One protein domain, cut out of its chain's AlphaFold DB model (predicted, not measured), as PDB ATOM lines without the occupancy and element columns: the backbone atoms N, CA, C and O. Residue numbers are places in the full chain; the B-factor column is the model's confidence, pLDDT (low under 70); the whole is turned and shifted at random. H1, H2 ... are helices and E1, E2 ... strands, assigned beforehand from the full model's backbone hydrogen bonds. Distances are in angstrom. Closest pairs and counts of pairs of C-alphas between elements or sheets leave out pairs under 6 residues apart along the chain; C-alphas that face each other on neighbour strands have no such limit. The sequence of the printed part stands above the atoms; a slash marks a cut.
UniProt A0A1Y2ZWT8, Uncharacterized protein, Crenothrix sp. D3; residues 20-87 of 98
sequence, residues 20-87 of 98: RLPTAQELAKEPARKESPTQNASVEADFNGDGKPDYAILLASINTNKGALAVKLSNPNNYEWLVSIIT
ATOM      1  N   ARG A  20      -9.110 -26.706  -6.803       89.31
ATOM      2  CA  ARG A  20     -10.029 -25.677  -6.301       89.31
ATOM      3  C   ARG A  20      -9.300 -24.359  -6.080       89.31
ATOM      4  O   ARG A  20      -8.072 -24.331  -6.042       89.31
ATOM      5  N   LEU A  21     -10.043 -23.281  -5.839       87.19
ATOM      6  CA  LEU A  21      -9.430 -22.067  -5.304       87.19
ATOM      7  C   LEU A  21      -8.803 -22.338  -3.925       87.19
ATOM      8  O   LEU A  21      -9.391 -23.062  -3.105       87.19
ATOM      9  N   PRO A  22      -7.632 -21.746  -3.640       85.06
ATOM     10  CA  PRO A  22      -7.100 -21.686  -2.292       85.06
ATOM     11  C   PRO A  22      -8.070 -20.935  -1.372       85.06
ATOM     12  O   PRO A  22      -8.692 -19.945  -1.758       85.06
ATOM     13  N   THR A  23      -8.188 -21.388  -0.132       83.88
ATOM     14  CA  THR A  23      -8.911 -20.665   0.917       83.88
ATOM     15  C   THR A  23      -8.117 -19.439   1.366       83.88
ATOM     16  O   THR A  23      -6.894 -19.383   1.230       83.88
ATOM     17  N   ALA A  24      -8.790 -18.476   2.001       81.50
ATOM     18  CA  ALA A  24      -8.115 -17.321   2.597       81.50
ATOM     19  C   ALA A  24      -7.034 -17.731   3.619       81.50
ATOM     20  O   ALA A  24      -5.984 -17.099   3.689       81.50
ATOM     21  N   GLN A  25      -7.254 -18.816   4.372       81.31
ATOM     22  CA  GLN A  25      -6.276 -19.324   5.339       81.31
ATOM     23  C   GLN A  25      -5.038 -19.923   4.664       81.31
ATOM     24  O   GLN A  25      -3.933 -19.751   5.168       81.31
ATOM     25  N   GLU A  26      -5.203 -20.629   3.544       82.56
ATOM     26  CA  GLU A  26      -4.076 -21.162   2.768       82.56
ATOM     27  C   GLU A  26      -3.262 -20.034   2.137       82.56
ATOM     28  O   GLU A  26      -2.041 -20.028   2.248       82.56
ATOM     29  N   LEU A  27      -3.934 -19.026   1.572       80.38
ATOM     30  CA  LEU A  27      -3.273 -17.839   1.026       80.38
ATOM     31  C   LEU A  27      -2.543 -17.037   2.110       80.38
ATOM     32  O   LEU A  27      -1.453 -16.536   1.863       80.38
ATOM     33  N   ALA A  28      -3.103 -16.931   3.315       80.94
ATOM     34  CA  ALA A  28      -2.460 -16.229   4.426       80.94
ATOM     35  C   ALA A  28      -1.202 -16.942   4.955       80.94
ATOM     36  O   ALA A  28      -0.357 -16.305   5.586       80.94
ATOM     37  N   LYS A  29      -1.080 -18.256   4.723       80.44
ATOM     38  CA  LYS A  29       0.082 -19.059   5.133       80.44
ATOM     39  C   LYS A  29       1.248 -18.978   4.151       80.44
ATOM     40  O   LYS A  29       2.357 -19.306   4.554       80.44
ATOM     41  N   GLU A  30       1.017 -18.550   2.912       75.81
ATOM     42  CA  GLU A  30       2.061 -18.411   1.895       75.81
ATOM     43  C   GLU A  30       2.943 -17.185   2.201       75.81
ATOM     44  O   GLU A  30       2.458 -16.053   2.102       75.81
ATOM     45  N   PRO A  31       4.229 -17.352   2.568       75.56
ATOM     46  CA  PRO A  31       5.092 -16.225   2.915       75.56
ATOM     47  C   PRO A  31       5.210 -15.199   1.783       75.56
ATOM     48  O   PRO A  31       5.177 -13.997   2.048       75.56
ATOM     49  N   ALA A  32       5.241 -15.656   0.523       73.50
ATOM     50  CA  ALA A  32       5.326 -14.774  -0.638       73.50
ATOM     51  C   ALA A  32       4.094 -13.864  -0.806       73.50
ATOM     52  O   ALA A  32       4.177 -12.832  -1.470       73.50
ATOM     53  N   ARG A  33       2.946 -14.186  -0.186       78.38
ATOM     54  CA  ARG A  33       1.747 -13.332  -0.252       78.38
ATOM     55  C   ARG A  33       1.905 -12.023   0.500       78.38
ATOM     56  O   ARG A  33       1.289 -11.045   0.091       78.38
ATOM     57  N   LYS A  34       2.719 -11.982   1.558       79.00
ATOM     58  CA  LYS A  34       2.988 -10.739   2.301       79.00
ATOM     59  C   LYS A  34       3.771  -9.732   1.463       79.00
ATOM     60  O   LYS A  34       3.535  -8.538   1.579       79.00
ATOM     61  N   GLU A  35       4.628 -10.242   0.585       80.25
ATOM     62  CA  GLU A  35       5.444  -9.454  -0.341       80.25
ATOM     63  C   GLU A  35       4.715  -9.150  -1.662       80.25
ATOM     64  O   GLU A  35       5.216  -8.399  -2.495       80.25
ATOM     65  N   SER A  36       3.529  -9.732  -1.885       77.56
ATOM     66  CA  SER A  36       2.734  -9.491  -3.089       77.56
ATOM     67  C   SER A  36       1.957  -8.176  -2.951       77.56
ATOM     68  O   SER A  36       1.022  -8.115  -2.149       77.56
ATOM     69  N   PRO A  37       2.256  -7.139  -3.756       75.81
ATOM     70  CA  PRO A  37       1.568  -5.850  -3.658       75.81
ATOM     71  C   PRO A  37       0.093  -5.928  -4.071       75.81
ATOM     72  O   PRO A  37      -0.703  -5.090  -3.662       75.81
ATOM     73  N   THR A  38      -0.283  -6.923  -4.880       77.75
ATOM     74  CA  THR A  38      -1.654  -7.080  -5.387       77.75
ATOM     75  C   THR A  38      -2.447  -8.142  -4.643       77.75
ATOM     76  O   THR A  38      -3.670  -8.110  -4.680       77.75
ATOM     77  N   GLN A  39      -1.777  -9.099  -3.988       79.81
ATOM     78  CA  GLN A  39      -2.410 -10.246  -3.326       79.81
ATOM     79  C   GLN A  39      -3.444 -10.966  -4.217       79.81
ATOM     80  O   GLN A  39      -4.380 -11.608  -3.729       79.81
ATOM     81  N   ASN A  40      -3.276 -10.912  -5.537       83.00
ATOM     82  CA  ASN A  40      -4.171 -11.586  -6.466       83.00
ATOM     83  C   ASN A  40      -3.797 -13.069  -6.568       83.00
ATOM     84  O   ASN A  40      -2.626 -13.441  -6.511       83.00
ATOM     85  N   ALA A  41      -4.805 -13.936  -6.657       84.06
ATOM     86  CA  ALA A  41      -4.626 -15.362  -6.958       84.06
ATOM     87  C   ALA A  41      -4.920 -15.678  -8.435       84.06
ATOM     88  O   ALA A  41      -4.825 -16.830  -8.852       84.06
ATOM     89  N   SER A  42      -5.275 -14.660  -9.217       89.56
ATOM     90  CA  SER A  42      -5.553 -14.757 -10.641       89.56
ATOM     91  C   SER A  42      -5.123 -13.491 -11.366       89.56
ATOM     92  O   SER A  42      -5.143 -12.401 -10.793       89.56
ATOM     93  N   VAL A  43      -4.781 -13.632 -12.637       92.31
ATOM     94  CA  VAL A  43      -4.523 -12.527 -13.558       92.31
ATOM     95  C   VAL A  43      -5.211 -12.824 -14.887       92.31
ATOM     96  O   VAL A  43      -5.273 -13.981 -15.306       92.31
ATOM     97  N   GLU A  44      -5.739 -11.775 -15.506       95.56
ATOM     98  CA  GLU A  44      -6.336 -11.787 -16.839       95.56
ATOM     99  C   GLU A  44      -5.426 -10.992 -17.780       95.56
ATOM    100  O   GLU A  44      -5.018  -9.877 -17.444       95.56
ATOM    101  N   ALA A  45      -5.058 -11.585 -18.912       95.31
ATOM    102  CA  ALA A  45      -4.246 -10.965 -19.957       95.31
ATOM    103  C   ALA A  45      -4.358 -11.787 -21.248       95.31
ATOM    104  O   ALA A  45      -4.856 -12.899 -21.209       95.31
ATOM    105  N   ASP A  46      -3.878 -11.271 -22.375       97.00
ATOM    106  CA  ASP A  46      -3.721 -12.047 -23.611       97.00
ATOM    107  C   ASP A  46      -2.325 -12.699 -23.613       97.00
ATOM    108  O   ASP A  46      -1.320 -12.049 -23.914       97.00
ATOM    109  N   PHE A  47      -2.230 -13.949 -23.153       96.12
ATOM    110  CA  PHE A  47      -0.967 -14.681 -23.029       96.12
ATOM    111  C   PHE A  47      -0.538 -15.342 -24.340       96.12
ATOM    112  O   PHE A  47       0.660 -15.584 -24.514       96.12
ATOM    113  N   ASN A  48      -1.479 -15.668 -25.230       95.69
ATOM    114  CA  ASN A  48      -1.197 -16.367 -26.488       95.69
ATOM    115  C   ASN A  48      -1.237 -15.469 -27.742       95.69
ATOM    116  O   ASN A  48      -0.814 -15.913 -28.811       95.69
ATOM    117  N   GLY A  49      -1.658 -14.210 -27.611       96.38
ATOM    118  CA  GLY A  49      -1.655 -13.197 -28.662       96.38
ATOM    119  C   GLY A  49      -2.842 -13.276 -29.625       96.38
ATOM    120  O   GLY A  49      -2.722 -12.792 -30.754       96.38
ATOM    121  N   ASP A  50      -3.954 -13.908 -29.239       96.31
ATOM    122  CA  ASP A  50      -5.134 -14.070 -30.102       96.31
ATOM    123  C   ASP A  50      -6.132 -12.895 -30.022       96.31
ATOM    124  O   ASP A  50      -7.124 -12.865 -30.761       96.31
ATOM    125  N   GLY A  51      -5.859 -11.907 -29.163       96.06
ATOM    126  CA  GLY A  51      -6.707 -10.742 -28.936       96.06
ATOM    127  C   GLY A  51      -7.920 -11.010 -28.041       96.06
ATOM    128  O   GLY A  51      -8.794 -10.142 -27.941       96.06
ATOM    129  N   LYS A  52      -8.011 -12.182 -27.401       96.12
ATOM    130  CA  LYS A  52      -9.037 -12.527 -26.413       96.12
ATOM    131  C   LYS A  52      -8.409 -12.656 -25.012       96.12
ATOM    132  O   LYS A  52      -7.212 -12.883 -24.880       96.12
ATOM    133  N   PRO A  53      -9.199 -12.483 -23.937       96.50
ATOM    134  CA  PRO A  53      -8.677 -12.637 -22.583       96.50
ATOM    135  C   PRO A  53      -8.372 -14.096 -22.220       96.50
ATOM    136  O   PRO A  53      -9.260 -14.949 -22.281       96.50
ATOM    137  N   ASP A  54      -7.162 -14.341 -21.724       96.94
ATOM    138  CA  ASP A  54      -6.733 -15.561 -21.041       96.94
ATOM    139  C   ASP A  54      -6.687 -15.360 -19.522       96.94
ATOM    140  O   ASP A  54      -6.667 -14.238 -19.009       96.94
ATOM    141  N   TYR A  55      -6.605 -16.463 -18.773       94.81
ATOM    142  CA  TYR A  55      -6.567 -16.429 -17.309       94.81
ATOM    143  C   TYR A  55      -5.443 -17.297 -16.762       94.81
ATOM    144  O   TYR A  55      -5.375 -18.481 -17.071       94.81
ATOM    145  N   ALA A  56      -4.613 -16.763 -15.870       93.56
ATOM    146  CA  ALA A  56      -3.691 -17.561 -15.065       93.56
ATOM    147  C   ALA A  56      -4.140 -17.526 -13.605       93.56
ATOM    148  O   ALA A  56      -4.400 -16.455 -13.058       93.56
ATOM    149  N   ILE A  57      -4.276 -18.697 -12.982       92.00
ATOM    150  CA  ILE A  57      -4.916 -18.880 -11.678       92.00
ATOM    151  C   ILE A  57      -4.052 -19.798 -10.812       92.00
ATOM    152  O   ILE A  57      -3.672 -20.895 -11.223       92.00
ATOM    153  N   LEU A  58      -3.787 -19.367  -9.582       88.94
ATOM    154  CA  LEU A  58      -3.234 -20.216  -8.535       88.94
ATOM    155  C   LEU A  58      -4.362 -21.040  -7.911       88.94
ATOM    156  O   LEU A  58      -5.311 -20.497  -7.343       88.94
ATOM    157  N   LEU A  59      -4.245 -22.360  -8.007       89.38
ATOM    158  CA  LEU A  59      -5.186 -23.335  -7.470       89.38
ATOM    159  C   LEU A  59      -4.534 -24.172  -6.365       89.38
ATOM    160  O   LEU A  59      -3.313 -24.273  -6.269       89.38
ATOM    161  N   ALA A  60      -5.364 -24.792  -5.535       86.50
ATOM    162  CA  ALA A  60      -4.976 -25.769  -4.529       86.50
ATOM    163  C   ALA A  60      -5.527 -27.149  -4.902       86.50
ATOM    164  O   ALA A  60      -6.631 -27.272  -5.440       86.50
ATOM    165  N   SER A  61      -4.770 -28.200  -4.598       85.69
ATOM    166  CA  SER A  61      -5.241 -29.575  -4.736       85.69
ATOM    167  C   SER A  61      -6.257 -29.918  -3.644       85.69
ATOM    168  O   SER A  61      -6.094 -29.540  -2.487       85.69
ATOM    169  N   ILE A  62      -7.300 -30.676  -3.992       83.50
ATOM    170  CA  ILE A  62      -8.256 -31.191  -2.996       83.50
ATOM    171  C   ILE A  62      -7.719 -32.409  -2.230       83.50
ATOM    172  O   ILE A  62      -8.198 -32.699  -1.141       83.50
ATOM    173  N   ASN A  63      -6.730 -33.114  -2.792       80.88
ATOM    174  CA  ASN A  63      -6.227 -34.391  -2.269       80.88
ATOM    175  C   ASN A  63      -4.828 -34.281  -1.645       80.88
ATOM    176  O   ASN A  63      -4.330 -35.249  -1.074       80.88
ATOM    177  N   THR A  64      -4.148 -33.140  -1.798       80.56
ATOM    178  CA  THR A  64      -2.757 -32.954  -1.360       80.56
ATOM    179  C   THR A  64      -2.510 -31.515  -0.905       80.56
ATOM    180  O   THR A  64      -3.238 -30.611  -1.298       80.56
ATOM    181  N   ASN A  65      -1.427 -31.267  -0.161       74.06
ATOM    182  CA  ASN A  65      -0.986 -29.911   0.210       74.06
ATOM    183  C   ASN A  65      -0.225 -29.190  -0.926       74.06
ATOM    184  O   ASN A  65       0.668 -28.385  -0.667       74.06
ATOM    185  N   LYS A  66      -0.509 -29.522  -2.189       80.88
ATOM    186  CA  LYS A  66       0.154 -28.926  -3.356       80.88
ATOM    187  C   LYS A  66      -0.703 -27.825  -3.967       80.88
ATOM    188  O   LYS A  66      -1.934 -27.887  -3.932       80.88
ATOM    189  N   GLY A  67      -0.027 -26.848  -4.563       84.44
ATOM    190  CA  GLY A  67      -0.651 -25.847  -5.415       84.44
ATOM    191  C   GLY A  67      -0.645 -26.285  -6.878       84.44
ATOM    192  O   GLY A  67      -0.035 -27.282  -7.264       84.44
ATOM    193  N   ALA A  68      -1.303 -25.512  -7.721       87.75
ATOM    194  CA  ALA A  68      -1.175 -25.603  -9.162       87.75
ATOM    195  C   ALA A  68      -1.197 -24.194  -9.745       87.75
ATOM    196  O   ALA A  68      -1.958 -23.346  -9.283       87.75
ATOM    197  N   LEU A  69      -0.386 -23.957 -10.770       90.62
ATOM    198  CA  LEU A  69      -0.636 -22.862 -11.693       90.62
ATOM    199  C   LEU A  69      -1.467 -23.440 -12.836       90.62
ATOM    200  O   LEU A  69      -1.009 -24.335 -13.548       90.62
ATOM    201  N   ALA A  70      -2.694 -22.959 -12.977       92.88
ATOM    202  CA  ALA A  70      -3.563 -23.297 -14.089       92.88
ATOM    203  C   ALA A  70      -3.704 -22.079 -14.997       92.88
ATOM    204  O   ALA A  70      -4.085 -21.004 -14.539       92.88
ATOM    205  N   VAL A  71      -3.405 -22.258 -16.276       94.50
ATOM    206  CA  VAL A  71      -3.623 -21.261 -17.319       94.50
ATOM    207  C   VAL A  71      -4.793 -21.731 -18.169       94.50
ATOM    208  O   VAL A  71      -4.809 -22.865 -18.641       94.50
ATOM    209  N   LYS A  72      -5.800 -20.880 -18.322       95.69
ATOM    210  CA  LYS A  72      -6.950 -21.083 -19.189       95.69
ATOM    211  C   LYS A  72      -6.754 -20.207 -20.418       95.69
ATOM    212  O   LYS A  72      -6.943 -18.997 -20.319       95.69
ATOM    213  N   LEU A  73      -6.352 -20.817 -21.525       96.31
ATOM    214  CA  LEU A  73      -6.113 -20.120 -22.785       96.31
ATOM    215  C   LEU A  73      -7.389 -20.080 -23.613       96.31
ATOM    216  O   LEU A  73      -8.078 -21.098 -23.721       96.31
ATOM    217  N   SER A  74      -7.714 -18.932 -24.187       95.38
ATOM    218  CA  SER A  74      -8.716 -18.793 -25.225       95.38
ATOM    219  C   SER A  74      -8.244 -19.464 -26.506       95.38
ATOM    220  O   SER A  74      -7.059 -19.642 -26.783       95.38
ATOM    221  N   ASN A  75      -9.217 -19.880 -27.301       92.56
ATOM    222  CA  ASN A  75      -9.002 -20.290 -28.677       92.56
ATOM    223  C   ASN A  75     -10.180 -19.783 -29.533       92.56
ATOM    224  O   ASN A  75     -11.091 -19.114 -29.019       92.56
ATOM    225  N   PRO A  76     -10.222 -20.053 -30.851       91.38
ATOM    226  CA  PRO A  76     -11.293 -19.546 -31.704       91.38
ATOM    227  C   PRO A  76     -12.708 -19.896 -31.220       91.38
ATOM    228  O   PRO A  76     -13.602 -19.065 -31.367       91.38
ATOM    229  N   ASN A  77     -12.890 -21.058 -30.586       89.12
ATOM    230  CA  ASN A  77     -14.207 -21.613 -30.271       89.12
ATOM    231  C   ASN A  77     -14.562 -21.582 -28.777       89.12
ATOM    232  O   ASN A  77     -15.743 -21.531 -28.441       89.12
ATOM    233  N   ASN A  78     -13.579 -21.678 -27.879       89.94
ATOM    234  CA  ASN A  78     -13.781 -21.770 -26.434       89.94
ATOM    235  C   ASN A  78     -12.462 -21.488 -25.681       89.94
ATOM    236  O   ASN A  78     -11.762 -20.530 -25.997       89.94
ATOM    237  N   TYR A  79     -12.135 -22.335 -24.701       92.06
ATOM    238  CA  TYR A  79     -10.944 -22.279 -23.875       92.06
ATOM    239  C   TYR A  79     -10.366 -23.674 -23.646       92.06
ATOM    240  O   TYR A  79     -11.102 -24.665 -23.619       92.06
ATOM    241  N   GLU A  80      -9.070 -23.732 -23.377       92.62
ATOM    242  CA  GLU A  80      -8.352 -24.927 -22.951       92.62
ATOM    243  C   GLU A  80      -7.574 -24.682 -21.656       92.62
ATOM    244  O   GLU A  80      -7.159 -23.563 -21.361       92.62
ATOM    245  N   TRP A  81      -7.398 -25.733 -20.856       90.62
ATOM    246  CA  TRP A  81      -6.633 -25.669 -19.616       90.62
ATOM    247  C   TRP A  81      -5.235 -26.245 -19.818       90.62
ATOM    248  O   TRP A  81      -5.086 -27.422 -20.145       90.62
ATOM    249  N   LEU A  82      -4.221 -25.449 -19.500       90.75
ATOM    250  CA  LEU A  82      -2.860 -25.898 -19.246       90.75
ATOM    251  C   LEU A  82      -2.627 -25.882 -17.738       90.75
ATOM    252  O   LEU A  82      -2.792 -24.858 -17.078       90.75
ATOM    253  N   VAL A  83      -2.261 -27.026 -17.168       87.44
ATOM    254  CA  VAL A  83      -2.119 -27.177 -15.716       87.44
ATOM    255  C   VAL A  83      -0.717 -27.644 -15.388       87.44
ATOM    256  O   VAL A  83      -0.288 -28.700 -15.847       87.44
ATOM    257  N   SER A  84      -0.037 -26.894 -14.530       86.50
ATOM    258  CA  SER A  84       1.212 -27.317 -13.914       86.50
ATOM    259  C   SER A  84       1.002 -27.487 -12.416       86.50
ATOM    260  O   SER A  84       0.673 -26.534 -11.704       86.50
ATOM    261  N   ILE A  85       1.166 -28.717 -11.923       80.44
ATOM    262  CA  ILE A  85       1.156 -28.985 -10.484       80.44
ATOM    263  C   ILE A  85       2.466 -28.464  -9.914       80.44
ATOM    264  O   ILE A  85       3.538 -29.002 -10.192       80.44
ATOM    265  N   ILE A  86       2.365 -27.435  -9.084       71.50
ATOM    266  CA  ILE A  86       3.514 -26.874  -8.395       71.50
ATOM    267  C   ILE A  86       3.549 -27.428  -6.980       71.50
ATOM    268  O   ILE A  86       2.576 -27.402  -6.223       71.50
ATOM    269  N   THR A  87       4.711 -27.925  -6.583       64.50
ATOM    270  CA  THR A  87       4.957 -28.038  -5.152       64.50
ATOM    271  C   THR A  87       5.190 -26.612  -4.674       64.50
ATOM    272  O   THR A  87       6.153 -25.980  -5.100       64.50
TER     273      THR A  87
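AT A GLANCE: This is residues 20 to 87 of the 98 residues of an uncharacterized protein of Crenothrix sp. D3 (UniProt A0A1Y2ZWT8). One strongly twisted sheet of four antiparallel strands makes the body, a meander in which each strand is the antiparallel neighbour of the one before, and two short helices, H1 and H2, lie beyond one end of it, with neither helix on a face of the sheet. The printed part has 68 residues, with the order H1, H2, E1, E2, E3, E4 along it, and the sheet's order is E1, E2, E3, E4; the class is mixed, helices and strands. The whole is only just loose, close to compact, with a radius of gyration of the C-alphas of 13.3 A, and only just flat, spanning 38 by 29 by 16 A.

IN THESE COORDINATES: E2 is residues 54 to 61, 21.6 A long; E3 is residues 67 to 74, 22.5 A; E4 is residues 79 to 86, 21.7 A, ending with C-alpha 86 at (3.514, -26.874, -8.395). E1 is residues 42 to 45, 10.1 A. H1 is residues 24 to 29, 8.8 A, with C-alpha 24 at (-8.115, -17.321, 2.597), and H2 is residues 31 to 34, 5.9 A.

HOW THE PARTS SIT: The inner strands E2 and E3 form a hairpin at 154 degrees, with N 57 and O 70 2.8 A apart, within hydrogen-bond range. Edge strand E4 forms a hairpin with E3 at 161 degrees, with N 71 and O 82 2.8 A apart, within range. Edge strand E1 forms a hairpin with E2 at 161 degrees, with N 54 and O 45 2.8 A apart, within range. E1 and E4 are apart. H1 is apart from the four strands, and H2 from E2, E3 and E4. H1 and H2 are close but not clearly touching: their closest C-alphas, those of Leu 27 and Arg 33, are 6.9 A apart. In H1 every O i to N i+4 pair is within hydrogen-bond range; H2 is too short for such a pair.

THE WHOLE: The two C-alphas farthest apart, those of Pro 31 and Asn 77, are 38.8 A apart. The printed part has no cut and no long link. Mean pLDDT of the printed part is 86.8; residue 87 is under 70.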